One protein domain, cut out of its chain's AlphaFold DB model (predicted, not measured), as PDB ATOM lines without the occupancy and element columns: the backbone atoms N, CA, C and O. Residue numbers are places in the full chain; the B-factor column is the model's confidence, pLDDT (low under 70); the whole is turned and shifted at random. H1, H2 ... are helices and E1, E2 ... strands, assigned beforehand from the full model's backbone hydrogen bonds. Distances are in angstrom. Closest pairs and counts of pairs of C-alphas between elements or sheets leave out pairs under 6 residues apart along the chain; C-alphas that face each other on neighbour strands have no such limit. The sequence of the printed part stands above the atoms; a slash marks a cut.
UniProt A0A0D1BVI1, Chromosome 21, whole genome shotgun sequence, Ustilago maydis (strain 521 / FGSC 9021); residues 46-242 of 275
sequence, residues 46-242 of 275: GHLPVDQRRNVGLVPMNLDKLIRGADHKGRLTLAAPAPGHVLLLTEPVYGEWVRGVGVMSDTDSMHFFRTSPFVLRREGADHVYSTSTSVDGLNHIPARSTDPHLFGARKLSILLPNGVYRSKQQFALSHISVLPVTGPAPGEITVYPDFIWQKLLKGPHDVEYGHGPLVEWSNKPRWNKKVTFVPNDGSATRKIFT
ATOM      1  N   GLY A  46      43.604 -49.768 -19.704       59.03
ATOM      2  CA  GLY A  46      43.777 -50.817 -20.714       59.03
ATOM      3  C   GLY A  46      43.465 -52.227 -20.205       59.03
ATOM      4  O   GLY A  46      43.092 -53.091 -20.992       59.03
ATOM      5  N   HIS A  47      43.545 -52.427 -18.889       57.16
ATOM      6  CA  HIS A  47      43.153 -53.660 -18.210       57.16
ATOM      7  C   HIS A  47      41.631 -53.877 -18.169       57.16
ATOM      8  O   HIS A  47      41.197 -55.014 -18.068       57.16
ATOM      9  N   LEU A  48      40.813 -52.822 -18.283       55.34
ATOM     10  CA  LEU A  48      39.359 -52.962 -18.357       55.34
ATOM     11  C   LEU A  48      38.924 -53.323 -19.790       55.34
ATOM     12  O   LEU A  48      39.480 -52.771 -20.751       55.34
ATOM     13  N   PRO A  49      37.890 -54.166 -19.966       64.00
ATOM     14  CA  PRO A  49      37.196 -54.346 -21.239       64.00
ATOM     15  C   PRO A  49      36.732 -53.019 -21.851       64.00
ATOM     16  O   PRO A  49      36.305 -52.104 -21.142       64.00
ATOM     17  N   VAL A  50      36.765 -52.916 -23.183       67.38
ATOM     18  CA  VAL A  50      36.420 -51.685 -23.926       67.38
ATOM     19  C   VAL A  50      35.030 -51.159 -23.547       67.38
ATOM     20  O   VAL A  50      34.872 -49.972 -23.268       67.38
ATOM     21  N   ASP A  51      34.046 -52.051 -23.425       63.06
ATOM     22  CA  ASP A  51      32.667 -51.715 -23.050       63.06
ATOM     23  C   ASP A  51      32.499 -51.188 -21.619       63.06
ATOM     24  O   ASP A  51      31.442 -50.662 -21.268       63.06
ATOM     25  N   GLN A  52      33.525 -51.319 -20.784       61.75
ATOM     26  CA  GLN A  52      33.514 -50.872 -19.393       61.75
ATOM     27  C   GLN A  52      34.344 -49.618 -19.180       61.75
ATOM     28  O   GLN A  52      34.034 -48.824 -18.294       61.75
ATOM     29  N   ARG A  53      35.341 -49.381 -20.039       66.75
ATOM     30  CA  ARG A  53      36.112 -48.134 -20.051       66.75
ATOM     31  C   ARG A  53      35.199 -46.918 -20.159       66.75
ATOM     32  O   ARG A  53      35.396 -45.963 -19.422       66.75
ATOM     33  N   ARG A  54      34.140 -46.982 -20.972       63.12
ATOM     34  CA  ARG A  54      33.138 -45.901 -21.092       63.12
ATOM     35  C   ARG A  54      32.419 -45.549 -19.783       63.12
ATOM     36  O   ARG A  54      31.892 -44.450 -19.662       63.12
ATOM     37  N   ASN A  55      32.399 -46.460 -18.808       60.50
ATOM     38  CA  ASN A  55      31.782 -46.227 -17.501       60.50
ATOM     39  C   ASN A  55      32.762 -45.592 -16.503       60.50
ATOM     40  O   ASN A  55      32.372 -45.196 -15.405       60.50
ATOM     41  N   VAL A  56      34.039 -45.468 -16.872       57.16
ATOM     42  CA  VAL A  56      35.060 -44.852 -16.035       57.16
ATOM     43  C   VAL A  56      34.801 -43.351 -15.924       57.16
ATOM     44  O   VAL A  56      35.006 -42.591 -16.866       57.16
ATOM     45  N   GLY A  57      34.359 -42.933 -14.741       55.84
ATOM     46  CA  GLY A  57      34.004 -41.557 -14.408       55.84
ATOM     47  C   GLY A  57      32.507 -41.341 -14.218       55.84
ATOM     48  O   GLY A  57      32.117 -40.287 -13.722       55.84
ATOM     49  N   LEU A  58      31.677 -42.336 -14.550       65.56
ATOM     50  CA  LEU A  58      30.271 -42.344 -14.171       65.56
ATOM     51  C   LEU A  58      30.140 -42.766 -12.707       65.56
ATOM     52  O   LEU A  58      30.825 -43.680 -12.249       65.56
ATOM     53  N   VAL A  59      29.246 -42.100 -11.981       68.25
ATOM     54  CA  VAL A  59      28.813 -42.546 -10.656       68.25
ATOM     55  C   VAL A  59      27.672 -43.544 -10.867       68.25
ATOM     56  O   VAL A  59      26.639 -43.153 -11.415       68.25
ATOM     57  N   PRO A  60      27.819 -44.820 -10.470       69.38
ATOM     58  CA  PRO A  60      26.723 -45.781 -10.532       69.38
ATOM     59  C   PRO A  60      25.508 -45.279  -9.741       69.38
ATOM     60  O   PRO A  60      25.659 -44.750  -8.640       69.38
ATOM     61  N   MET A  61      24.290 -45.458 -10.263       72.62
ATOM     62  CA  MET A  61      23.068 -44.933  -9.625       72.62
ATOM     63  C   MET A  61      22.860 -45.449  -8.192       72.62
ATOM     64  O   MET A  61      22.324 -44.743  -7.341       72.62
ATOM     65  N   ASN A  62      23.294 -46.676  -7.902       69.81
ATOM     66  CA  ASN A  62      23.249 -47.253  -6.557       69.81
ATOM     67  C   ASN A  62      24.223 -46.558  -5.586       69.81
ATOM     68  O   ASN A  62      23.961 -46.533  -4.383       69.81
ATOM     69  N   LEU A  63      25.298 -45.954  -6.099       71.81
ATOM     70  CA  LEU A  63      26.277 -45.185  -5.330       71.81
ATOM     71  C   LEU A  63      26.036 -43.676  -5.375       71.81
ATOM     72  O   LEU A  63      26.679 -42.949  -4.625       71.81
ATOM     73  N   ASP A  64      25.092 -43.185  -6.174       72.50
ATOM     74  CA  ASP A  64      24.747 -41.758  -6.208       72.50
ATOM     75  C   ASP A  64      24.382 -41.247  -4.803       72.50
ATOM     76  O   ASP A  64      24.890 -40.237  -4.329       72.50
ATOM     77  N   LYS A  65      23.629 -42.046  -4.036       69.88
ATOM     78  CA  LYS A  65      23.280 -41.735  -2.637       69.88
ATOM     79  C   LYS A  65      24.474 -41.733  -1.679       69.88
ATOM     80  O   LYS A  65      24.380 -41.120  -0.610       69.88
ATOM     81  N   LEU A  66      25.565 -42.430  -2.019       72.50
ATOM     82  CA  LEU A  66      26.799 -42.408  -1.232       72.50
ATOM     83  C   LEU A  66      27.393 -41.005  -1.255       72.50
ATOM     84  O   LEU A  66      27.885 -40.541  -0.228       72.50
ATOM     85  N   ILE A  67      27.309 -40.331  -2.403       70.75
ATOM     86  CA  ILE A  67      27.792 -38.975  -2.599       70.75
ATOM     87  C   ILE A  67      26.624 -38.003  -2.461       70.75
ATOM     88  O   ILE A  67      25.867 -37.735  -3.386       70.75
ATOM     89  N   ARG A  68      26.532 -37.342  -1.311       67.50
ATOM     90  CA  ARG A  68      25.792 -36.079  -1.274       67.50
ATOM     91  C   ARG A  68      26.719 -35.046  -1.894       67.50
ATOM     92  O   ARG A  68      27.810 -34.828  -1.353       67.50
ATOM     93  N   GLY A  69      26.309 -34.511  -3.048       61.41
ATOM     94  CA  GLY A  69      27.100 -33.617  -3.894       61.41
ATOM     95  C   GLY A  69      27.813 -32.499  -3.130       61.41
ATOM     96  O   GLY A  69      27.527 -32.229  -1.961       61.41
ATOM     97  N   ALA A  70      28.768 -31.851  -3.795       63.47
ATOM     98  CA  ALA A  70      29.546 -30.781  -3.189       63.47
ATOM     99  C   ALA A  70      28.608 -29.710  -2.596       63.47
ATOM    100  O   ALA A  70      27.840 -29.085  -3.325       63.47
ATOM    101  N   ASP A  71      28.647 -29.515  -1.273       64.81
ATOM    102  CA  ASP A  71      27.858 -28.452  -0.642       64.81
ATOM    103  C   ASP A  71      28.261 -27.072  -1.203       64.81
ATOM    104  O   ASP A  71      29.239 -26.929  -1.938       64.81
ATOM    105  N   HIS A  72      27.560 -26.008  -0.803       61.69
ATOM    106  CA  HIS A  72      27.898 -24.626  -1.182       61.69
ATOM    107  C   HIS A  72      29.347 -24.199  -0.836       61.69
ATOM    108  O   HIS A  72      29.782 -23.119  -1.226       61.69
ATOM    109  N   LYS A  73      30.109 -25.015  -0.090       69.94
ATOM    110  CA  LYS A  73      31.528 -24.817   0.257       69.94
ATOM    111  C   LYS A  73      32.462 -25.789  -0.475       69.94
ATOM    112  O   LYS A  73      33.648 -25.849  -0.130       69.94
ATOM    113  N   GLY A  74      31.961 -26.557  -1.440       70.50
ATOM    114  CA  GLY A  74      32.734 -27.541  -2.192       70.50
ATOM    115  C   GLY A  74      33.084 -28.797  -1.386       70.50
ATOM    116  O   GLY A  74      34.145 -29.386  -1.613       70.50
ATOM    117  N   ARG A  75      32.285 -29.170  -0.376       81.19
ATOM    118  CA  ARG A  75      32.529 -30.350   0.469       81.19
ATOM    119  C   ARG A  75      31.741 -31.560  -0.020       81.19
ATOM    120  O   ARG A  75      30.517 -31.515  -0.060       81.19
ATOM    121  N   LEU A  76      32.450 -32.650  -0.282       82.19
ATOM    122  CA  LEU A  76      31.881 -33.954  -0.593       82.19
ATOM    123  C   LEU A  76      31.479 -34.655   0.708       82.19
ATOM    124  O   LEU A  76      32.316 -34.814   1.603       82.19
ATOM    125  N   THR A  77      30.214 -35.059   0.833       85.06
ATOM    126  CA  THR A  77      29.747 -35.803   2.010       85.06
ATOM    127  C   THR A  77      29.441 -37.239   1.637       85.06
ATOM    128  O   THR A  77      28.533 -37.492   0.851       85.06
ATOM    129  N   LEU A  78      30.180 -38.157   2.254       87.50
ATOM    130  CA  LEU A  78      30.021 -39.591   2.089       87.50
ATOM    131  C   LEU A  78      29.165 -40.157   3.224       87.50
ATOM    132  O   LEU A  78      29.351 -39.793   4.391       87.50
ATOM    133  N   ALA A  79      28.215 -41.027   2.897       88.56
ATOM    134  CA  ALA A  79      27.500 -41.795   3.912       88.56
ATOM    135  C   ALA A  79      28.429 -42.841   4.554       88.56
ATOM    136  O   ALA A  79      29.349 -43.344   3.908       88.56
ATOM    137  N   ALA A  80      28.198 -43.166   5.828       88.06
ATOM    138  CA  ALA A  80      28.817 -44.335   6.437       88.06
ATOM    139  C   ALA A  80      28.438 -45.605   5.650       88.06
ATOM    140  O   ALA A  80      27.288 -45.707   5.207       88.06
ATOM    141  N   PRO A  81      29.363 -46.567   5.487       89.94
ATOM    142  CA  PRO A  81      29.008 -47.868   4.938       89.94
ATOM    143  C   PRO A  81      27.997 -48.571   5.856       89.94
ATOM    144  O   PRO A  81      27.971 -48.330   7.065       89.94
ATOM    145  N   ALA A  82      27.157 -49.428   5.276       89.00
ATOM    146  CA  ALA A  82      26.255 -50.280   6.046       89.00
ATOM    147  C   ALA A  82      27.048 -51.272   6.921       89.00
ATOM    148  O   ALA A  82      28.197 -51.576   6.589       89.00
ATOM    149  N   PRO A  83      26.459 -51.825   7.998       90.44
ATOM    150  CA  PRO A  83      27.092 -52.899   8.761       90.44
ATOM    151  C   PRO A  83      27.571 -54.041   7.854       90.44
ATOM    152  O   PRO A  83      26.898 -54.399   6.883       90.44
ATOM    153  N   GLY A  84      28.765 -54.569   8.125       89.44
ATOM    154  CA  GLY A  84      29.397 -55.584   7.283       89.44
ATOM    155  C   GLY A  84      29.972 -55.047   5.969       89.44
ATOM    156  O   GLY A  84      30.328 -55.841   5.100       89.44
ATOM    157  N   HIS A  85      30.085 -53.724   5.804       90.69
ATOM    158  CA  HIS A  85      30.695 -53.100   4.630       90.69
ATOM    159  C   HIS A  85      31.858 -52.176   4.996       90.69
ATOM    160  O   HIS A  85      31.980 -51.655   6.110       90.69
ATOM    161  N   VAL A  86      32.707 -51.934   4.004       90.06
ATOM    162  CA  VAL A  86      33.845 -51.029   4.064       90.06
ATOM    163  C   VAL A  86      33.744 -49.982   2.958       90.06
ATOM    164  O   VAL A  86      33.578 -50.300   1.786       90.06
ATOM    165  N   LEU A  87      33.850 -48.714   3.348       90.50
ATOM    166  CA  LEU A  87      34.065 -47.578   2.461       90.50
ATOM    167  C   LEU A  87      35.572 -47.403   2.260       90.50
ATOM    168  O   LEU A  87      36.297 -47.098   3.211       90.50
ATOM    169  N   LEU A  88      36.020 -47.561   1.022       88.00
ATOM    170  CA  LEU A  88      37.409 -47.437   0.598       88.00
ATOM    171  C   LEU A  88      37.583 -46.159  -0.215       88.00
ATOM    172  O   LEU A  88      36.762 -45.844  -1.075       88.00
ATOM    173  N   LEU A  89      38.652 -45.427   0.071       87.25
ATOM    174  CA  LEU A  89      39.028 -44.197  -0.610       87.25
ATOM    175  C   LEU A  89      40.535 -44.210  -0.854       87.25
ATOM    176  O   LEU A  89      41.300 -44.577   0.040       87.25
ATOM    177  N   THR A  90      40.986 -43.719  -2.003       81.44
ATOM    178  CA  THR A  90      42.420 -43.488  -2.233       81.44
ATOM    179  C   THR A  90      42.734 -42.005  -2.377       81.44
ATOM    180  O   THR A  90      42.030 -41.270  -3.067       81.44
ATOM    181  N   GLU A  91      43.809 -41.563  -1.721       79.88
ATOM    182  CA  GLU A  91      44.372 -40.214  -1.839       79.88
ATOM    183  C   GLU A  91      45.785 -40.273  -2.454       79.88
ATOM    184  O   GLU A  91      46.551 -41.181  -2.122       79.88
ATOM    185  N   PRO A  92      46.181 -39.329  -3.327       74.44
ATOM    186  CA  PRO A  92      47.547 -39.251  -3.825       74.44
ATOM    187  C   PRO A  92      48.506 -38.782  -2.720       74.44
ATOM    188  O   PRO A  92      48.169 -37.921  -1.905       74.44
ATOM    189  N   VAL A  93      49.725 -39.328  -2.712       77.75
ATOM    190  CA  VAL A  93      50.798 -38.974  -1.768       77.75
ATOM    191  C   VAL A  93      51.920 -38.220  -2.479       77.75
ATOM    192  O   VAL A  93      52.192 -37.067  -2.147       77.75
ATOM    193  N   TYR A  94      52.587 -38.871  -3.435       73.19
ATOM    194  CA  TYR A  94      53.666 -38.297  -4.242       73.19
ATOM    195  C   TYR A  94      53.865 -39.125  -5.514       73.19
ATOM    196  O   TYR A  94      53.960 -40.348  -5.435       73.19
ATOM    197  N   GLY A  95      53.975 -38.466  -6.670       73.56
ATOM    198  CA  GLY A  95      54.089 -39.156  -7.956       73.56
ATOM    199  C   GLY A  95      52.918 -40.121  -8.170       73.56
ATOM    200  O   GLY A  95      51.762 -39.736  -8.027       73.56
ATOM    201  N   GLU A  96      53.239 -41.378  -8.456       71.31
ATOM    202  CA  GLU A  96      52.295 -42.492  -8.644       71.31
ATOM    203  C   GLU A  96      51.815 -43.156  -7.339       71.31
ATOM    204  O   GLU A  96      50.961 -44.046  -7.359       71.31
ATOM    205  N   TRP A  97      52.357 -42.743  -6.190       78.12
ATOM    206  CA  TRP A  97      52.006 -43.331  -4.903       78.12
ATOM    207  C   TRP A  97      50.686 -42.778  -4.400       78.12
ATOM    208  O   TRP A  97      50.512 -41.564  -4.239       78.12
ATOM    209  N   VAL A  98      49.792 -43.690  -4.052       80.06
ATOM    210  CA  VAL A  98      48.536 -43.403  -3.376       80.06
ATOM    211  C   VAL A  98      48.541 -43.997  -1.981       80.06
ATOM    212  O   VAL A  98      49.403 -44.785  -1.599       80.06
ATOM    213  N   ARG A  99      47.550 -43.610  -1.196       85.69
ATOM    214  CA  ARG A  99      47.275 -44.179   0.109       85.69
ATOM    215  C   ARG A  99      45.797 -44.493   0.217       85.69
ATOM    216  O   ARG A  99      44.965 -43.664  -0.135       85.69
ATOM    217  N   GLY A 100      45.487 -45.650   0.783       86.75
ATOM    218  CA  GLY A 100      44.137 -46.005   1.173       86.75
ATOM    219  C   GLY A 100      43.738 -45.343   2.489       86.75
ATOM    220  O   GLY A 100      44.463 -45.413   3.481       86.75
ATOM    221  N   VAL A 101      42.561 -44.739   2.521       87.94
ATOM    222  CA  VAL A 101      41.866 -44.297   3.731       87.94
ATOM    223  C   VAL A 101      40.428 -44.776   3.661       87.94
ATOM    224  O   VAL A 101      39.884 -44.969   2.579       87.94
ATOM    225  N   GLY A 102      39.783 -44.968   4.802       90.31
ATOM    226  CA  GLY A 102      38.399 -45.408   4.754       90.31
ATOM    227  C   GLY A 102      37.770 -45.644   6.105       90.31
ATOM    228  O   GLY A 102      38.303 -45.238   7.146       90.31
ATOM    229  N   VAL A 103      36.600 -46.270   6.049       91.38
ATOM    230  CA  VAL A 103      35.782 -46.630   7.205       91.38
ATOM    231  C   VAL A 103      35.259 -48.035   6.999       91.38
ATOM    232  O   VAL A 103      34.691 -48.326   5.957       91.38
ATOM    233  N   MET A 104      35.418 -48.888   7.995       91.00
ATOM    234  CA  MET A 104      34.762 -50.180   8.092       91.00
ATOM    235  C   MET A 104      33.637 -50.063   9.117       91.00
ATOM    236  O   MET A 104      33.866 -49.554  10.217       91.00
ATOM    237  N   SER A 105      32.437 -50.509   8.752       90.44
ATOM    238  CA  SER A 105      31.344 -50.686   9.703       90.44
ATOM    239  C   SER A 105      31.280 -52.148  10.102       90.44
ATOM    240  O   SER A 105      30.922 -53.006   9.296       90.44
ATOM    241  N   ASP A 106      31.577 -52.407  11.365       85.75
ATOM    242  CA  ASP A 106      31.161 -53.633  12.029       85.75
ATOM    243  C   ASP A 106      29.724 -53.458  12.563       85.75
ATOM    244  O   ASP A 106      29.129 -52.379  12.454       85.75
ATOM    245  N   THR A 107      29.162 -54.526  13.116       81.44
ATOM    246  CA  THR A 107      27.812 -54.633  13.677       81.44
ATOM    247  C   THR A 107      27.529 -53.531  14.702       81.44
ATOM    248  O   THR A 107      26.479 -52.893  14.643       81.44
ATOM    249  N   ASP A 108      28.507 -53.235  15.564       79.69
ATOM    250  CA  ASP A 108      28.346 -52.310  16.695       79.69
ATOM    251  C   ASP A 108      29.292 -51.103  16.649       79.69
ATOM    252  O   ASP A 108      29.260 -50.237  17.528       79.69
ATOM    253  N   SER A 109      30.204 -51.042  15.677       85.31
ATOM    254  CA  SER A 109      31.305 -50.078  15.704       85.31
ATOM    255  C   SER A 109      31.781 -49.644  14.326       85.31
ATOM    256  O   SER A 109      31.704 -50.366  13.339       85.31
ATOM    257  N   MET A 110      32.301 -48.418  14.280       88.88
ATOM    258  CA  MET A 110      32.906 -47.826  13.091       88.88
ATOM    259  C   MET A 110      34.408 -47.710  13.305       88.88
ATOM    260  O   MET A 110      34.869 -47.029  14.228       88.88
ATOM    261  N   HIS A 111      35.171 -48.328  12.413       89.38
ATOM    262  CA  HIS A 111      36.623 -48.343  12.461       89.38
ATOM    263  C   HIS A 111      37.183 -47.606  11.256       89.38
ATOM    264  O   HIS A 111      36.979 -47.973  10.104       89.38
ATOM    265  N   PHE A 112      37.902 -46.529  11.523       88.94
ATOM    266  CA  PHE A 112      38.602 -45.762  10.511       88.94
ATOM    267  C   PHE A 112      39.956 -46.399  10.281       88.94
ATOM    268  O   PHE A 112      40.636 -46.755  11.243       88.94
ATOM    269  N   PHE A 113      40.377 -46.479   9.028       88.38
ATOM    270  CA  PHE A 113      41.692 -47.005   8.709       88.38
ATOM    271  C   PHE A 113      42.466 -46.081   7.787       88.38
ATOM    272  O   PHE A 113      41.927 -45.175   7.134       88.38
ATOM    273  N   ARG A 114      43.764 -46.351   7.741       87.31
ATOM    274  CA  ARG A 114      44.685 -45.780   6.781       87.31
ATOM    275  C   ARG A 114      45.779 -46.786   6.457       87.31
ATOM    276  O   ARG A 114      46.310 -47.413   7.363       87.31
ATOM    277  N   THR A 115      46.146 -46.913   5.192       86.38
ATOM    278  CA  THR A 115      47.180 -47.855   4.756       86.38
ATOM    279  C   THR A 115      48.559 -47.197   4.690       86.38
ATOM    280  O   THR A 115      48.681 -45.966   4.642       86.38
ATOM    281  N   SER A 116      49.606 -48.016   4.612       84.31
ATOM    282  CA  SER A 116      50.881 -47.596   4.020       84.31
ATOM    283  C   SER A 116      50.652 -47.106   2.584       84.31
ATOM    284  O   SER A 116      49.751 -47.621   1.911       84.31
ATOM    285  N   PRO A 117      51.417 -46.114   2.093       85.75
ATOM    286  CA  PRO A 117      51.385 -45.760   0.680       85.75
ATOM    287  C   PRO A 117      51.731 -46.962  -0.208       85.75
ATOM    288  O   PRO A 117      52.596 -47.760   0.146       85.75
ATOM    289  N   PHE A 118      51.080 -47.064  -1.362       81.56
ATOM    290  CA  PHE A 118      51.316 -48.085  -2.381       81.56
ATOM    291  C   PHE A 118      51.162 -47.481  -3.778       81.56
ATOM    292  O   PHE A 118      50.601 -46.399  -3.940       81.56
ATOM    293  N   VAL A 119      51.671 -48.172  -4.792       75.88
ATOM    294  CA  VAL A 119      51.561 -47.747  -6.190       75.88
ATOM    295  C   VAL A 119      50.390 -48.474  -6.851       75.88
ATOM    296  O   VAL A 119      50.223 -49.677  -6.648       75.88
ATOM    297  N   LEU A 120      49.577 -47.754  -7.633       65.12
ATOM    298  CA  LEU A 120      48.430 -48.333  -8.353       65.12
ATOM    299  C   LEU A 120      48.841 -49.171  -9.576       65.12
ATOM    300  O   LEU A 120      48.163 -50.138  -9.904       65.12
ATOM    301  N   ARG A 121      49.946 -48.819 -10.244       58.09
ATOM    302  CA  ARG A 121      50.531 -49.542 -11.386       58.09
ATOM    303  C   ARG A 121      52.043 -49.584 -11.249       58.09
ATOM    304  O   ARG A 121      52.661 -48.534 -11.169       58.09
ATOM    305  N   ARG A 122      52.653 -50.765 -11.316       45.16
ATOM    306  CA  ARG A 122      54.082 -50.857 -11.627       45.16
ATOM    307  C   ARG A 122      54.195 -51.130 -13.124       45.16
ATOM    308  O   ARG A 122      53.712 -52.164 -13.580       45.16
ATOM    309  N   GLU A 123      54.762 -50.204 -13.897       38.81
ATOM    310  CA  GLU A 123      55.123 -50.498 -15.291       38.81
ATOM    311  C   GLU A 123      56.013 -51.751 -15.328       38.81
ATOM    312  O   GLU A 123      56.984 -51.853 -14.577       38.81
ATOM    313  N   GLY A 124      55.642 -52.730 -16.155       42.44
ATOM    314  CA  GLY A 124      56.412 -53.964 -16.351       42.44
ATOM    315  C   GLY A 124      56.231 -55.061 -15.295       42.44
ATOM    316  O   GLY A 124      56.924 -56.070 -15.378       42.44
ATOM    317  N   ALA A 125      55.323 -54.917 -14.323       44.00
ATOM    318  CA  ALA A 125      54.929 -56.043 -13.480       44.00
ATOM    319  C   ALA A 125      53.694 -56.736 -14.070       44.00
ATOM    320  O   ALA A 125      52.648 -56.106 -14.217       44.00
ATOM    321  N   ASP A 126      53.780 -58.051 -14.284       41.97
ATOM    322  CA  ASP A 126      52.644 -58.946 -14.581       41.97
ATOM    323  C   ASP A 126      51.562 -58.950 -13.480       41.97
ATOM    324  O   ASP A 126      50.533 -59.607 -13.596       41.97
ATOM    325  N   HIS A 127      51.743 -58.160 -12.421       39.78
ATOM    326  CA  HIS A 127      50.692 -57.747 -11.496       39.78
ATOM    327  C   HIS A 127      49.859 -56.592 -12.071       39.78
ATOM    328  O   HIS A 127      49.515 -55.638 -11.372       39.78
ATOM    329  N   VAL A 128      49.498 -56.682 -13.352       43.38
ATOM    330  CA  VAL A 128      48.205 -56.150 -13.774       43.38
ATOM    331  C   VAL A 128      47.209 -56.922 -12.927       43.38
ATOM    332  O   VAL A 128      47.163 -58.142 -13.047       43.38
ATOM    333  N   TYR A 129      46.505 -56.256 -12.009       47.00
ATOM    334  CA  TYR A 129      45.427 -56.870 -11.234       47.00
ATOM    335  C   TYR A 129      44.522 -57.621 -12.212       47.00
ATOM    336  O   TYR A 129      43.814 -57.020 -13.023       47.00
ATOM    337  N   SER A 130      44.714 -58.939 -12.243       36.62
ATOM    338  CA  SER A 130      44.369 -59.784 -13.377       36.62
ATOM    339  C   SER A 130      42.866 -59.784 -13.537       36.62
ATOM    340  O   SER A 130      42.159 -60.362 -12.718       36.62
ATOM    341  N   THR A 131      42.369 -59.128 -14.576       40.56
ATOM    342  CA  THR A 131      40.970 -59.246 -14.968       40.56
ATOM    343  C   THR A 131      40.883 -59.220 -16.488       40.56
ATOM    344  O   THR A 131      40.497 -58.248 -17.119       40.56
ATOM    345  N   SER A 132      41.212 -60.358 -17.101       39.25
ATOM    346  CA  SER A 132      40.658 -60.725 -18.413       39.25
ATOM    347  C   SER A 132      39.134 -60.964 -18.357       39.25
ATOM    348  O   SER A 132      38.510 -61.280 -19.367       39.25
ATOM    349  N   THR A 133      38.522 -60.813 -17.180       46.19
ATOM    350  CA  THR A 133      37.094 -60.917 -16.897       46.19
ATOM    351  C   THR A 133      36.405 -59.552 -16.904       46.19
ATOM    352  O   THR A 133      36.986 -58.536 -16.538       46.19
ATOM    353  N   SER A 134      35.132 -59.544 -17.319       50.75
ATOM    354  CA  SER A 134      34.220 -58.400 -17.203       50.75
ATOM    355  C   SER A 134      34.258 -57.837 -15.785       50.75
ATOM    356  O   SER A 134      33.864 -58.525 -14.847       50.75
ATOM    357  N   VAL A 135      34.707 -56.591 -15.650       56.69
ATOM    358  CA  VAL A 135      34.847 -55.912 -14.371       56.69
ATOM    359  C   VAL A 135      33.545 -55.202 -13.963       56.69
ATOM    360  O   VAL A 135      33.072 -54.297 -14.648       56.69
ATOM    361  N   ASP A 136      32.924 -55.620 -12.865       63.41
ATOM    362  CA  ASP A 136      31.725 -55.008 -12.310       63.41
ATOM    363  C   ASP A 136      32.068 -53.684 -11.603       63.41
ATOM    364  O   ASP A 136      32.825 -53.626 -10.630       63.41
ATOM    365  N   GLY A 137      31.521 -52.590 -12.134       65.38
ATOM    366  CA  GLY A 137      31.693 -51.238 -11.615       65.38
ATOM    367  C   GLY A 137      30.594 -50.803 -10.646       65.38
ATOM    368  O   GLY A 137      30.637 -49.664 -10.191       65.38
ATOM    369  N   LEU A 138      29.614 -51.656 -10.324       73.44
ATOM    370  CA  LEU A 138      28.455 -51.274  -9.508       73.44
ATOM    371  C   LEU A 138      28.849 -50.711  -8.139       73.44
ATOM    372  O   LEU A 138      28.176 -49.819  -7.634       73.44
ATOM    373  N   ASN A 139      29.948 -51.180  -7.554       76.56
ATOM    374  CA  ASN A 139      30.379 -50.801  -6.207       76.56
ATOM    375  C   ASN A 139      31.560 -49.823  -6.176       76.56
ATOM    376  O   ASN A 139      32.089 -49.508  -5.105       76.56
ATOM    377  N   HIS A 140      31.940 -49.284  -7.336       74.56
ATOM    378  CA  HIS A 140      33.105 -48.426  -7.478       74.56
ATOM    379  C   HIS A 140      32.776 -47.131  -8.204       74.56
ATOM    380  O   HIS A 140      32.026 -47.088  -9.173       74.56
ATOM    381  N   ILE A 141      33.442 -46.072  -7.772       72.75
ATOM    382  CA  ILE A 141      33.487 -44.804  -8.469       72.75
ATOM    383  C   ILE A 141      34.953 -44.566  -8.849       72.75
ATOM    384  O   ILE A 141      35.778 -44.252  -7.980       72.75
ATOM    385  N   PRO A 142      35.325 -44.813 -10.119       63.03
ATOM    386  CA  PRO A 142      36.714 -44.752 -10.555       63.03
ATOM    387  C   PRO A 142      37.216 -43.304 -10.647       63.03
ATOM    388  O   PRO A 142      36.427 -42.361 -10.653       63.03
ATOM    389  N   ALA A 143      38.542 -43.140 -10.740       53.75
ATOM    390  CA  ALA A 143      39.317 -41.895 -10.578       53.75
ATOM    391  C   ALA A 143      39.005 -40.713 -11.512       53.75
ATOM    392  O   ALA A 143      39.824 -39.805 -11.656       53.75
ATOM    393  N   ARG A 144      37.895 -40.738 -12.243       53.50
ATOM    394  CA  ARG A 144      37.861 -40.137 -13.566       53.50
ATOM    395  C   ARG A 144      36.574 -39.459 -13.966       53.50
ATOM    396  O   ARG A 144      36.316 -39.345 -15.160       53.50
ATOM    397  N   SER A 145      35.798 -38.921 -13.029       44.03
ATOM    398  CA  SER A 145      34.817 -37.950 -13.500       44.03
ATOM    399  C   SER A 145      35.570 -36.703 -13.954       44.03
ATOM    400  O   SER A 145      36.200 -35.998 -13.164       44.03
ATOM    401  N   THR A 146      35.468 -36.433 -15.245       39.06
ATOM    402  CA  THR A 146      35.771 -35.154 -15.880       39.06
ATOM    403  C   THR A 146      34.935 -34.008 -15.315       39.06
ATOM    404  O   THR A 146      35.170 -32.867 -15.695       39.06
ATOM    405  N   ASP A 147      34.000 -34.278 -14.398       46.47
ATOM    406  CA  ASP A 147      33.357 -33.264 -13.587       46.47
ATOM    407  C   ASP A 147      34.319 -32.784 -12.474       46.47
ATOM    408  O   ASP A 147      34.509 -33.465 -11.449       46.47
ATOM    409  N   PRO A 148      34.934 -31.591 -12.626       50.34
ATOM    410  CA  PRO A 148      35.768 -31.018 -11.582       50.34
ATOM    411  C   PRO A 148      34.983 -30.844 -10.279       50.34
ATOM    412  O   PRO A 148      35.603 -30.823  -9.217       50.34
ATOM    413  N   HIS A 149      33.648 -30.740 -10.310       52.50
ATOM    414  CA  HIS A 149      32.789 -30.627  -9.134       52.50
ATOM    415  C   HIS A 149      32.835 -31.872  -8.240       52.50
ATOM    416  O   HIS A 149      32.798 -31.697  -7.017       52.50
ATOM    417  N   LEU A 150      33.038 -33.072  -8.796       52.66
ATOM    418  CA  LEU A 150      32.998 -34.332  -8.046       52.66
ATOM    419  C   LEU A 150      34.380 -34.846  -7.584       52.66
ATOM    420  O   LEU A 150      34.499 -35.247  -6.428       52.66
ATOM    421  N   PHE A 151      35.433 -34.782  -8.418       58.59
ATOM    422  CA  PHE A 151      36.724 -35.471  -8.148       58.59
ATOM    423  C   PHE A 151      37.943 -34.550  -8.005       58.59
ATOM    424  O   PHE A 151      39.072 -35.015  -7.850       58.59
ATOM    425  N   GLY A 152      37.741 -33.229  -8.003       63.28
ATOM    426  CA  GLY A 152      38.804 -32.284  -7.662       63.28
ATOM    427  C   GLY A 152      39.270 -32.402  -6.203       63.28
ATOM    428  O   GLY A 152      38.737 -33.165  -5.400       63.28
ATOM    429  N   ALA A 153      40.232 -31.566  -5.808       73.25
ATOM    430  CA  ALA A 153      40.565 -31.405  -4.396       73.25
ATOM    431  C   ALA A 153      39.331 -30.868  -3.635       73.25
ATOM    432  O   ALA A 153      38.905 -29.720  -3.818       73.25
ATOM    433  N   ARG A 154      38.714 -31.711  -2.799       75.25
ATOM    434  CA  ARG A 154      37.450 -31.428  -2.100       75.25
ATOM    435  C   ARG A 154      37.586 -31.684  -0.614       75.25
ATOM    436  O   ARG A 154      38.271 -32.600  -0.172       75.25
ATOM    437  N   LYS A 155      36.925 -30.863   0.200       82.00
ATOM    438  CA  LYS A 155      36.837 -31.169   1.635       82.00
ATOM    439  C   LYS A 155      35.939 -32.388   1.794       82.00
ATOM    440  O   LYS A 155      34.878 -32.420   1.187       82.00
ATOM    441  N   LEU A 156      36.330 -33.342   2.633       84.44
ATOM    442  CA  LEU A 156      35.514 -34.529   2.894       84.44
ATOM    443  C   LEU A 156      34.747 -34.409   4.208       84.44
ATOM    444  O   LEU A 156      35.258 -33.885   5.211       84.44
ATOM    445  N   SER A 157      33.522 -34.916   4.205       87.56
ATOM    446  CA  SER A 157      32.788 -35.292   5.408       87.56
ATOM    447  C   SER A 157      32.295 -36.720   5.335       87.56
ATOM    448  O   SER A 157      31.954 -37.199   4.261       87.56
ATOM    449  N   ILE A 158      32.209 -37.358   6.500       87.94
ATOM    450  CA  ILE A 158      31.505 -38.627   6.656       87.94
ATOM    451  C   ILE A 158      30.322 -38.419   7.589       87.94
ATOM    452  O   ILE A 158      30.481 -37.911   8.704       87.94
ATOM    453  N   LEU A 159      29.144 -38.784   7.093       89.25
ATOM    454  CA  LEU A 159      27.899 -38.816   7.842       89.25
ATOM    455  C   LEU A 159      27.807 -40.149   8.589       89.25
ATOM    456  O   LEU A 159      27.660 -41.194   7.963       89.25
ATOM    457  N   LEU A 160      27.885 -40.096   9.914       86.06
ATOM    458  CA  LEU A 160      27.676 -41.228  10.812       86.06
ATOM    459  C   LEU A 160      26.286 -41.158  11.467       86.06
ATOM    460  O   LEU A 160      25.685 -40.077  11.512       86.06
ATOM    461  N   PRO A 161      25.806 -42.261  12.071       84.88
ATOM    462  CA  PRO A 161      24.541 -42.265  12.809       84.88
ATOM    463  C   PRO A 161      24.457 -41.201  13.919       84.88
ATOM    464  O   PRO A 161      23.399 -40.623  14.155       84.88
ATOM    465  N   ASN A 162      25.578 -40.896  14.579       86.06
ATOM    466  CA  ASN A 162      25.639 -39.979  15.722       86.06
ATOM    467  C   ASN A 162      26.069 -38.541  15.375       86.06
ATOM    468  O   ASN A 162      26.061 -37.666  16.245       86.06
ATOM    469  N   GLY A 163      26.477 -38.273  14.135       87.69
ATOM    470  CA  GLY A 163      26.981 -36.960  13.752       87.69
ATOM    471  C   GLY A 163      27.743 -36.957  12.438       87.69
ATOM    472  O   GLY A 163      27.874 -37.962  11.748       87.69
ATOM    473  N   VAL A 164      28.304 -35.801  12.100       88.44
ATOM    474  CA  VAL A 164      29.108 -35.614  10.893       88.44
ATOM    475  C   VAL A 164      30.546 -35.310  11.272       88.44
ATOM    476  O   VAL A 164      30.844 -34.302  11.922       88.44
ATOM    477  N   TYR A 165      31.463 -36.139  10.784       88.00
ATOM    478  CA  TYR A 165      32.881 -35.824  10.800       88.00
ATOM    479  C   TYR A 165      33.230 -34.948   9.609       88.00
ATOM    480  O   TYR A 165      32.992 -35.309   8.463       88.00
ATOM    481  N   ARG A 166      33.812 -33.781   9.878       87.38
ATOM    482  CA  ARG A 166      34.206 -32.796   8.871       87.38
ATOM    483  C   ARG A 166      35.710 -32.609   8.905       87.38
ATOM    484  O   ARG A 166      36.257 -32.039   9.852       87.38
ATOM    485  N   SER A 167      36.375 -33.023   7.834       82.94
ATOM    486  CA  SER A 167      37.770 -32.662   7.623       82.94
ATOM    487  C   SER A 167      37.884 -31.200   7.192       82.94
ATOM    488  O   SER A 167      37.059 -30.690   6.424       82.94
ATOM    489  N   LYS A 168      38.906 -30.494   7.680       77.75
ATOM    490  CA  LYS A 168      39.224 -29.137   7.207       77.75
ATOM    491  C   LYS A 168      40.105 -29.116   5.958       77.75
ATOM    492  O   LYS A 168      40.158 -28.082   5.298       77.75
ATOM    493  N   GLN A 169      40.759 -30.231   5.648       74.06
ATOM    494  CA  GLN A 169      41.660 -30.370   4.511       74.06
ATOM    495  C   GLN A 169      40.896 -30.846   3.277       74.06
ATOM    496  O   GLN A 169      39.884 -31.541   3.397       74.06
ATOM    497  N   GLN A 170      41.385 -30.442   2.108       75.06
ATOM    498  CA  GLN A 170      40.943 -30.999   0.840       75.06
ATOM    499  C   GLN A 170      41.674 -32.317   0.571       75.06
ATOM    500  O   GLN A 170      42.871 -32.422   0.825       75.06
ATOM    501  N   PHE A 171      40.943 -33.292   0.056       73.19
ATOM    502  CA  PHE A 171      41.450 -34.551  -0.461       73.19
ATOM    503  C   PHE A 171      41.230 -34.528  -1.962       73.19
ATOM    504  O   PHE A 171      40.145 -34.165  -2.418       73.19
ATOM    505  N   ALA A 172      42.255 -34.888  -2.719       70.56
ATOM    506  CA  ALA A 172      42.045 -35.371  -4.070       70.56
ATOM    507  C   ALA A 172      41.726 -36.859  -3.926       70.56
ATOM    508  O   ALA A 172      42.542 -37.599  -3.384       70.56
ATOM    509  N   LEU A 173      40.523 -37.272  -4.311       73.12
ATOM    510  CA  LEU A 173      40.155 -38.682  -4.283       73.12
ATOM    511  C   LEU A 173      40.415 -39.278  -5.658       73.12
ATOM    512  O   LEU A 173      39.908 -38.770  -6.654       73.12
ATOM    513  N   SER A 174      41.198 -40.349  -5.700       68.69
ATOM    514  CA  SER A 174      41.432 -41.116  -6.924       68.69
ATOM    515  C   SER A 174      40.535 -42.347  -7.027       68.69
ATOM    516  O   SER A 174      40.459 -42.954  -8.081       68.69
ATOM    517  N   HIS A 175      39.824 -42.739  -5.978       77.06
ATOM    518  CA  HIS A 175      38.883 -43.856  -6.036       77.06
ATOM    519  C   HIS A 175      37.954 -43.799  -4.836       77.06
ATOM    520  O   HIS A 175      38.358 -43.347  -3.761       77.06
ATOM    521  N   ILE A 176      36.715 -44.243  -5.035       81.62
ATOM    522  CA  ILE A 176      35.745 -44.488  -3.972       81.62
ATOM    523  C   ILE A 176      35.128 -45.857  -4.229       81.62
ATOM    524  O   ILE A 176      34.721 -46.137  -5.353       81.62
ATOM    525  N   SER A 177      34.995 -46.698  -3.211       82.56
ATOM    526  CA  SER A 177      34.177 -47.906  -3.320       82.56
ATOM    527  C   SER A 177      33.544 -48.310  -2.006       82.56
ATOM    528  O   SER A 177      34.044 -47.969  -0.935       82.56
ATOM    529  N   VAL A 178      32.452 -49.061  -2.095       87.44
ATOM    530  CA  VAL A 178      31.796 -49.674  -0.938       87.44
ATOM    531  C   VAL A 178      31.704 -51.166  -1.184       87.44
ATOM    532  O   VAL A 178      30.975 -51.588  -2.067       87.44
ATOM    533  N   LEU A 179      32.446 -51.947  -0.406       87.19
ATOM    534  CA  LEU A 179      32.548 -53.398  -0.568       87.19
ATOM    535  C   LEU A 179      32.102 -54.117   0.705       87.19
ATOM    536  O   LEU A 179      32.201 -53.530   1.787       87.19
ATOM    537  N   PRO A 180      31.638 -55.374   0.632       87.88
ATOM    538  CA  PRO A 180      31.433 -56.168   1.832       87.88
ATOM    539  C   PRO A 180      32.786 -56.489   2.491       87.88
ATOM    540  O   PRO A 180      33.811 -56.645   1.823       87.88
ATOM    541  N   VAL A 181      32.802 -56.621   3.819       86.19
ATOM    542  CA  VAL A 181      34.024 -56.957   4.587       86.19
ATOM    543  C   VAL A 181      34.558 -58.362   4.291       86.19
ATOM    544  O   VAL A 181      35.635 -58.724   4.749       86.19
ATOM    545  N   THR A 182      33.821 -59.157   3.516       84.81
ATOM    546  CA  THR A 182      34.242 -60.476   3.037       84.81
ATOM    547  C   THR A 182      35.199 -60.415   1.851       84.81
ATOM    548  O   THR A 182      35.830 -61.422   1.548       84.81
ATOM    549  N   GLY A 183      35.319 -59.275   1.167       79.12
ATOM    550  CA  GLY A 183      36.116 -59.184  -0.054       79.12
ATOM    551  C   GLY A 183      35.337 -58.611  -1.237       79.12
ATOM    552  O   GLY A 183      34.109 -58.584  -1.184       79.12
ATOM    553  N   PRO A 184      36.025 -58.199  -2.314       77.94
ATOM    554  CA  PRO A 184      35.370 -57.933  -3.575       77.94
ATOM    555  C   PRO A 184      34.756 -59.224  -4.135       77.94
ATOM    556  O   PRO A 184      35.318 -60.313  -3.975       77.94
ATOM    557  N   ALA A 185      33.616 -59.111  -4.805       76.69
ATOM    558  CA  ALA A 185      33.021 -60.208  -5.557       76.69
ATOM    559  C   ALA A 185      33.864 -60.549  -6.806       76.69
ATOM    560  O   ALA A 185      34.644 -59.720  -7.285       76.69
ATOM    561  N   PRO A 186      33.721 -61.762  -7.376       70.81
ATOM    562  CA  PRO A 186      34.367 -62.103  -8.636       70.81
ATOM    563  C   PRO A 186      34.030 -61.084  -9.729       70.81
ATOM    564  O   PRO A 186      32.863 -60.856 -10.035       70.81
ATOM    565  N   GLY A 187      35.068 -60.494 -10.321       65.31
ATOM    566  CA  GLY A 187      34.920 -59.457 -11.335       65.31
ATOM    567  C   GLY A 187      34.818 -58.039 -10.783       65.31
ATOM    568  O   GLY A 187      34.754 -57.128 -11.577       65.31
ATOM    569  N   GLU A 188      34.836 -57.766  -9.483       69.19
ATOM    570  CA  GLU A 188      34.881 -56.370  -9.016       69.19
ATOM    571  C   GLU A 188      36.257 -55.708  -9.224       69.19
ATOM    572  O   GLU A 188      37.293 -56.377  -9.292       69.19
ATOM    573  N   ILE A 189      36.281 -54.369  -9.308       66.94
ATOM    574  CA  ILE A 189      37.527 -53.602  -9.472       66.94
ATOM    575  C   ILE A 189      38.384 -53.727  -8.203       66.94
ATOM    576  O   ILE A 189      38.055 -53.171  -7.151       66.94
ATOM    577  N   THR A 190      39.563 -54.341  -8.313       69.62
ATOM    578  CA  THR A 190      40.560 -54.377  -7.236       69.62
ATOM    579  C   THR A 190      41.573 -53.239  -7.379       69.62
ATOM    580  O   THR A 190      42.487 -53.266  -8.195       69.62
ATOM    581  N   VAL A 191      41.395 -52.187  -6.573       70.81
ATOM    582  CA  VAL A 191      42.307 -51.017  -6.542       70.81
ATOM    583  C   VAL A 191      43.435 -51.188  -5.523       70.81
ATOM    584  O   VAL A 191      44.502 -50.588  -5.644       70.81
ATOM    585  N   TYR A 192      43.198 -51.996  -4.494       76.19
ATOM    586  CA  TYR A 192      44.139 -52.226  -3.406       76.19
ATOM    587  C   TYR A 192      44.967 -53.480  -3.700       76.19
ATOM    588  O   TYR A 192      44.383 -54.489  -4.091       76.19
ATOM    589  N   PRO A 193      46.289 -53.464  -3.449       76.12
ATOM    590  CA  PRO A 193      47.105 -54.666  -3.518       76.12
ATOM    591  C   PRO A 193      46.590 -55.772  -2.595       76.12
ATOM    592  O   PRO A 193      46.203 -55.482  -1.459       76.12
ATOM    593  N   ASP A 194      46.685 -57.033  -3.027       77.06
ATOM    594  CA  ASP A 194      46.191 -58.195  -2.271       77.06
ATOM    595  C   ASP A 194      46.715 -58.237  -0.832       77.06
ATOM    596  O   ASP A 194      45.963 -58.512   0.100       77.06
ATOM    597  N   PHE A 195      47.986 -57.893  -0.613       78.38
ATOM    598  CA  PHE A 195      48.584 -57.881   0.725       78.38
ATOM    599  C   PHE A 195      47.981 -56.805   1.648       78.38
ATOM    600  O   PHE A 195      47.861 -57.021   2.854       78.38
ATOM    601  N   ILE A 196      47.573 -55.651   1.105       82.88
ATOM    602  CA  ILE A 196      46.834 -54.631   1.866       82.88
ATOM    603  C   ILE A 196      45.400 -55.096   2.074       82.88
ATOM    604  O   ILE A 196      44.860 -54.929   3.165       82.88
ATOM    605  N   TRP A 197      44.792 -55.696   1.052       81.62
ATOM    606  CA  TRP A 197      43.423 -56.180   1.117       81.62
ATOM    607  C   TRP A 197      43.240 -57.253   2.189       81.62
ATOM    608  O   TRP A 197      42.411 -57.103   3.084       81.62
ATOM    609  N   GLN A 198      44.091 -58.276   2.187       82.88
ATOM    610  CA  GLN A 198      44.105 -59.327   3.202       82.88
ATOM    611  C   GLN A 198      44.261 -58.760   4.616       82.88
ATOM    612  O   GLN A 198      43.657 -59.271   5.553       82.88
ATOM    613  N   LYS A 199      45.037 -57.684   4.786       84.81
ATOM    614  CA  LYS A 199      45.184 -57.004   6.078       84.81
ATOM    615  C   LYS A 199      43.961 -56.181   6.462       84.81
ATOM    616  O   LYS A 199      43.577 -56.190   7.626       84.81
ATOM    617  N   LEU A 200      43.338 -55.497   5.503       85.25
ATOM    618  CA  LEU A 200      42.105 -54.742   5.724       85.25
ATOM    619  C   LEU A 200      40.968 -55.655   6.177       85.25
ATOM    620  O   LEU A 200      40.292 -55.323   7.146       85.25
ATOM    621  N   LEU A 201      40.782 -56.806   5.524       83.50
ATOM    622  CA  LEU A 201      39.674 -57.716   5.831       83.50
ATOM    623  C   LEU A 201      39.772 -58.372   7.206       83.50
ATOM    624  O   LEU A 201      38.752 -58.712   7.796       83.50
ATOM    625  N   LYS A 202      40.980 -58.512   7.754       84.69
ATOM    626  CA  LYS A 202      41.156 -58.988   9.130       84.69
ATOM    627  C   LYS A 202      40.717 -57.964  10.186       84.69
ATOM    628  O   LYS A 202      40.559 -58.314  11.355       84.69
ATOM    629  N   GLY A 203      40.496 -56.714   9.782       82.06
ATOM    630  CA  GLY A 203      39.914 -55.689  10.633       82.06
ATOM    631  C   GLY A 203      40.860 -55.153  11.719       82.06
ATOM    632  O   GLY A 203      42.062 -55.435  11.725       82.06
ATOM    633  N   PRO A 204      40.326 -54.357  12.661       81.44
ATOM    634  CA  PRO A 204      41.099 -53.701  13.720       81.44
ATOM    635  C   PRO A 204      41.642 -54.652  14.796       81.44
ATOM    636  O   PRO A 204      42.405 -54.214  15.656       81.44
ATOM    637  N   HIS A 205      41.239 -55.924  14.772       73.69
ATOM    638  CA  HIS A 205      41.595 -56.923  15.780       73.69
ATOM    639  C   HIS A 205      42.904 -57.665  15.464       73.69
ATOM    640  O   HIS A 205      43.546 -58.159  16.388       73.69
ATOM    641  N   ASP A 206      43.344 -57.691  14.199       67.06
ATOM    642  CA  ASP A 206      44.626 -58.285  13.784       67.06
ATOM    643  C   ASP A 206      45.756 -57.244  13.832       67.06
ATOM    644  O   ASP A 206      46.251 -56.767  12.807       67.06
ATOM    645  N   VAL A 207      46.147 -56.837  15.043       58.28
ATOM    646  CA  VAL A 207      47.301 -55.949  15.238       58.28
ATOM    647  C   VAL A 207      48.578 -56.791  15.217       58.28
ATOM    648  O   VAL A 207      49.060 -57.245  16.253       58.28
ATOM    649  N   GLU A 208      49.134 -57.021  14.028       53.28
ATOM    650  CA  GLU A 208      50.447 -57.658  13.896       53.28
ATOM    651  C   GLU A 208      51.552 -56.747  14.459       53.28
ATOM    652  O   GLU A 208      51.759 -55.614  14.013       53.28
ATOM    653  N   TYR A 209      52.289 -57.260  15.443       42.34
ATOM    654  CA  TYR A 209      53.480 -56.628  16.005       42.34
ATOM    655  C   TYR A 209      54.717 -57.039  15.190       42.34
ATOM    656  O   TYR A 209      55.430 -57.971  15.549       42.34
ATOM    657  N   GLY A 210      54.984 -56.346  14.082       39.09
ATOM    658  CA  GLY A 210      56.201 -56.544  13.285       39.09
ATOM    659  C   GLY A 210      56.204 -55.693  12.015       39.09
ATOM    660  O   GLY A 210      55.169 -55.568  11.379       39.09
ATOM    661  N   HIS A 211      57.348 -55.067  11.695       42.62
ATOM    662  CA  HIS A 211      57.587 -54.168  10.548       42.62
ATOM    663  C   HIS A 211      56.397 -53.275  10.149       42.62
ATOM    664  O   HIS A 211      55.706 -53.600   9.203       42.62
ATOM    665  N   GLY A 212      56.209 -52.134  10.831       57.44
ATOM    666  CA  GLY A 212      55.358 -51.001  10.410       57.44
ATOM    667  C   GLY A 212      53.968 -51.358   9.840       57.44
ATOM    668  O   GLY A 212      53.882 -51.776   8.691       57.44
ATOM    669  N   PRO A 213      52.859 -51.113  10.560       69.62
ATOM    670  CA  PRO A 213      51.545 -51.648  10.188       69.62
ATOM    671  C   PRO A 213      51.152 -51.297   8.745       69.62
ATOM    672  O   PRO A 213      51.078 -50.125   8.404       69.62
ATOM    673  N   LEU A 214      50.851 -52.295   7.901       81.25
ATOM    674  CA  LEU A 214      50.331 -52.071   6.538       81.25
ATOM    675  C   LEU A 214      48.996 -51.311   6.545       81.25
ATOM    676  O   LEU A 214      48.687 -50.577   5.603       81.25
ATOM    677  N   VAL A 215      48.223 -51.488   7.619       84.94
ATOM    678  CA  VAL A 215      46.945 -50.833   7.888       84.94
ATOM    679  C   VAL A 215      46.937 -50.373   9.344       84.94
ATOM    680  O   VAL A 215      47.070 -51.173  10.266       84.94
ATOM    681  N   GLU A 216      46.771 -49.075   9.558       83.94
ATOM    682  CA  GLU A 216      46.581 -48.466  10.871       83.94
ATOM    683  C   GLU A 216      45.089 -48.229  11.119       83.94
ATOM    684  O   GLU A 216      44.412 -47.607  10.298       83.94
ATOM    685  N   TRP A 217      44.594 -48.655  12.281       85.62
ATOM    686  CA  TRP A 217      43.190 -48.524  12.675       85.62
ATOM    687  C   TRP A 217      42.966 -47.435  13.731       85.62
ATOM    688  O   TRP A 217      43.842 -47.098  14.533       85.62
ATOM    689  N   SER A 218      41.767 -46.856  13.752       83.81
ATOM    690  CA  SER A 218      41.351 -45.881  14.754       83.81
ATOM    691  C   SER A 218      39.836 -45.827  14.922       83.81
ATOM    692  O   SER A 218      39.090 -45.905  13.958       83.81
ATOM    693  N   ASN A 219      39.368 -45.543  16.136       82.38
ATOM    694  CA  ASN A 219      37.940 -45.317  16.411       82.38
ATOM    695  C   ASN A 219      37.478 -43.892  16.050       82.38
ATOM    696  O   ASN A 219      36.357 -43.488  16.347       82.38
ATOM    697  N   LYS A 220      38.369 -43.071  15.484       79.44
ATOM    698  CA  LYS A 220      38.080 -41.707  15.027       79.44
ATOM    699  C   LYS A 220      38.746 -41.501  13.668       79.44
ATOM    700  O   LYS A 220      39.848 -42.012  13.472       79.44
ATOM    701  N   PRO A 221      38.175 -40.689  12.767       75.00
ATOM    702  CA  PRO A 221      38.847 -40.351  11.525       75.00
ATOM    703  C   PRO A 221      40.115 -39.562  11.853       75.00
ATOM    704  O   PRO A 221      40.060 -38.421  12.314       75.00
ATOM    705  N   ARG A 222      41.267 -40.199  11.643       71.12
ATOM    706  CA  ARG A 222      42.603 -39.611  11.818       71.12
ATOM    707  C   ARG A 222      43.279 -39.308  10.484       71.12
ATOM    708  O   ARG A 222      44.500 -39.220  10.414       71.12
ATOM    709  N   TRP A 223      42.496 -39.094   9.426       65.75
ATOM    710  CA  TRP A 223      43.039 -38.760   8.106       65.75
ATOM    711  C   TRP A 223      43.923 -37.500   8.141       65.75
ATOM    712  O   TRP A 223      44.839 -37.378   7.336       65.75
ATOM    713  N   ASN A 224      43.696 -36.573   9.089       65.50
ATOM    714  CA  ASN A 224      44.572 -35.418   9.302       65.50
ATOM    715  C   ASN A 224      44.528 -34.834  10.723       65.50
ATOM    716  O   ASN A 224      43.703 -35.210  11.545       65.50
ATOM    717  N   LYS A 225      45.379 -33.819  10.953       63.06
ATOM    718  CA  LYS A 225      45.575 -33.106  12.231       63.06
ATOM    719  C   LYS A 225      44.373 -32.273  12.717       63.06
ATOM    720  O   LYS A 225      44.411 -31.783  13.846       63.06
ATOM    721  N   LYS A 226      43.361 -32.001  11.879       69.75
ATOM    722  CA  LYS A 226      42.288 -31.027  12.169       69.75
ATOM    723  C   LYS A 226      40.926 -31.525  11.681       69.75
ATOM    724  O   LYS A 226      40.438 -31.115  10.622       69.75
ATOM    725  N   VAL A 227      40.271 -32.313  12.526       79.00
ATOM    726  CA  VAL A 227      38.915 -32.821  12.297       79.00
ATOM    727  C   VAL A 227      37.924 -32.132  13.234       79.00
ATOM    728  O   VAL A 227      38.248 -31.729  14.350       79.00
ATOM    729  N   THR A 228      36.699 -31.917  12.765       83.88
ATOM    730  CA  THR A 228      35.598 -31.380  13.572       83.88
ATOM    731  C   THR A 228      34.453 -32.380  13.573       83.88
ATOM    732  O   THR A 228      34.060 -32.840  12.505       83.88
ATOM    733  N   PHE A 229      33.931 -32.712  14.751       85.81
ATOM    734  CA  PHE A 229      32.734 -33.533  14.890       85.81
ATOM    735  C   PHE A 229      31.542 -32.638  15.205       85.81
ATOM    736  O   PHE A 229      31.610 -31.811  16.119       85.81
ATOM    737  N   VAL A 230      30.484 -32.789  14.414       87.19
ATOM    738  CA  VAL A 230      29.213 -32.079  14.572       87.19
ATOM    739  C   VAL A 230      28.159 -33.119  14.954       87.19
ATOM    740  O   VAL A 230      27.752 -33.881  14.079       87.19
ATOM    741  N   PRO A 231      27.776 -33.203  16.236       87.12
ATOM    742  CA  PRO A 231      26.746 -34.123  16.715       87.12
ATOM    743  C   PRO A 231      25.377 -33.869  16.065       87.12
ATOM    744  O   PRO A 231      25.064 -32.730  15.715       87.12
ATOM    745  N   ASN A 232      24.558 -34.915  15.925       85.62
ATOM    746  CA  ASN A 232      23.196 -34.792  15.379       85.62
ATOM    747  C   ASN A 232      22.186 -34.219  16.390       85.62
ATOM    748  O   ASN A 232      21.194 -33.618  15.991       85.62
ATOM    749  N   ASP A 233      22.449 -34.367  17.688       84.94
ATOM    750  CA  ASP A 233      21.592 -33.937  18.805       84.94
ATOM    751  C   ASP A 233      21.621 -32.418  19.075       84.94
ATOM    752  O   ASP A 233      21.089 -31.945  20.077       84.94
ATOM    753  N   GLY A 234      22.270 -31.639  18.204       77.81
ATOM    754  CA  GLY A 234      22.439 -30.195  18.372       77.81
ATOM    755  C   GLY A 234      23.461 -29.805  19.444       77.81
ATOM    756  O   GLY A 234      23.639 -28.614  19.707       77.81
ATOM    757  N   SER A 235      24.162 -30.770  20.050       81.62
ATOM    758  CA  SER A 235      25.181 -30.475  21.052       81.62
ATOM    759  C   SER A 235      26.396 -29.755  20.452       81.62
ATOM    760  O   SER A 235      26.654 -29.752  19.242       81.62
ATOM    761  N   ALA A 236      27.152 -29.084  21.327       80.00
ATOM    762  CA  ALA A 236      28.244 -28.213  20.918       80.00
ATOM    763  C   ALA A 236      29.265 -28.949  20.035       80.00
ATOM    764  O   ALA A 236      29.776 -30.022  20.370       80.00
ATOM    765  N   THR A 237      29.604 -28.317  18.910       83.19
ATOM    766  CA  THR A 237      30.598 -28.825  17.960       83.19
ATOM    767  C   THR A 237      31.938 -29.063  18.654       83.19
ATOM    768  O   THR A 237      32.499 -28.161  19.280       83.19
ATOM    769  N   ARG A 238      32.510 -30.259  18.478       79.06
ATOM    770  CA  ARG A 238      33.776 -30.643  19.115       79.06
ATOM    771  C   ARG A 238      34.922 -30.573  18.111       79.06
ATOM    772  O   ARG A 238      34.917 -31.250  17.080       79.06
ATOM    773  N   LYS A 239      35.943 -29.761  18.409       75.38
ATOM    774  CA  LYS A 239      37.217 -29.786  17.673       75.38
ATOM    775  C   LYS A 239      38.011 -31.002  18.138       75.38
ATOM    776  O   LYS A 239      38.340 -31.107  19.315       75.38
ATOM    777  N   ILE A 240      38.322 -31.906  17.219       69.44
ATOM    778  CA  ILE A 240      39.111 -33.097  17.511       69.44
ATOM    779  C   ILE A 240      40.520 -32.831  17.006       69.44
ATOM    780  O   ILE A 240      40.796 -32.845  15.804       69.44
ATOM    781  N   PHE A 241      41.408 -32.561  17.956       56.44
ATOM    782  CA  PHE A 241      42.835 -32.557  17.702       56.44
ATOM    783  C   PHE A 241      43.326 -33.989  17.793       56.44
ATOM    784  O   PHE A 241      43.422 -34.579  18.867       56.44
ATOM    785  N   THR A 242      43.613 -34.569  16.640       55.25
ATOM    786  CA  THR A 242      44.353 -35.818  16.589       55.25
ATOM    787  C   THR A 242      45.820 -35.426  16.702       55.25
ATOM    788  O   THR A 242      46.376 -34.829  15.774       55.25
TER     789      THR A 242
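Overview. This is residues 46 to 242 of the 275 residues of an uncharacterized protein of Ustilago maydis (strain 521 / FGSC 9021) (UniProt A0A0D1BVI1). Two strongly twisted five-stranded sheets stand partly face to face as a loose sandwich, with the small helix H4 covering the second sheet's face that is turned away from the first. The hairpin E9 and E10 lies at one end of the longest axis, and H1 and the long loop of residues 120 to 134 lie toward the other. The printed part has 197 residues, with four short helices and ten strands in the order H1 H2 E1 E2 E3 E4 H3 E5 E6 E7 H4 E8 E9 E10. The first sheet, E1 E5 E6 E9 E10, is mixed, and the second, E7 E2 E3 E4 E8, is all antiparallel; the class is mixed, helices and strands, with under half of the residues in named elements. The whole is compact, with a radius of gyration of the C-alphas of 16.7 A, and spans 52 by 43 by 33 A.

Arrangement. Begin with the sheet of E7, residues 175 to 180, E2, 85 to 94, E3, 97 to 105, E4, 110 to 115, and E8, 215 to 218, strand beside strand in that order. E2, E3 and E4 form a meander, each strand the antiparallel neighbour of the one before. Look for N 89 and O 101, 2.8 A apart, between E2 and E3, and for N 104 and O 111, 2.8 A, between E3 and E4. At the edge strands, N 88 and O 177 are 2.8 A apart between E2 and E7, and N 114 and O 216 are 2.9 A apart between E4 and E8. H4, residues 194 to 201, is on this sheet at a height over the sheet of 8.5 A. It lies only just over E3, on which 3 of its 8 C-alphas fall, and runs along the strands, at 17 degrees to E3 on the local plane. Its closest C-alphas to E8 are those of Leu 200 and Val 215, 6.6 A apart. Turn next to the other sheet: E1, residues 75 to 79, E5, 154 to 160, E6, 163 to 171, E9, 227 to 231, and E10, 238 to 240, in that order. E1 and E5 are parallel, with N 76 and O 155 2.8 A apart. The hairpin of E5 and E6 has N 158 and O 165 at 2.9 A; between the antiparallel E6 and E9, N 166 and O 228 are 2.8 A apart; in the hairpin of E9 and E10, N 229 and O 238 are 2.9 A apart. E6 bends by 76 degrees at residue 168, and past the bend Phe 171 has its C-alpha 6.5 A from that of Glu 91 in E2, the closest pair of the two strands. H3, residues 148 to 151, only grazes this sheet. H1, residues 50 to 53, and H2, residues 61 to 64, are on neither sheet; H2 and E7 are only just apart, 8.4 A at the closest C-alphas. In H4 every O i to N i+4 pair is within hydrogen-bond range; H1, H2 and H3 are too short for such a pair.

Along the chain. Find C-alpha 50 at (36.420, -51.685, -23.926), where H1 begins. C-alpha 85 at (30.695, -53.100, 4.630) opens E2, which runs 28.7 A to C-alpha 94. E3 measures 26.4 A, E6 20.4 A, E5 18.9 A, E4 16.5 A, E7 16.4 A and H4 10.4 A. E10 ends at C-alpha 240, at (39.111, -33.097, 17.511).

Size, cuts and confidence. The two C-alphas farthest apart, those of Gly 124 and Ser 235, are 54.1 A apart. The printed part has no cut. The links E4 to H3, E7 to H4 and H4 to E8 are long. The mean pLDDT of the printed part is 72.9, and 72 residues are under 70, among them residues 46 to 60, 120 to 137 and 142 to 152.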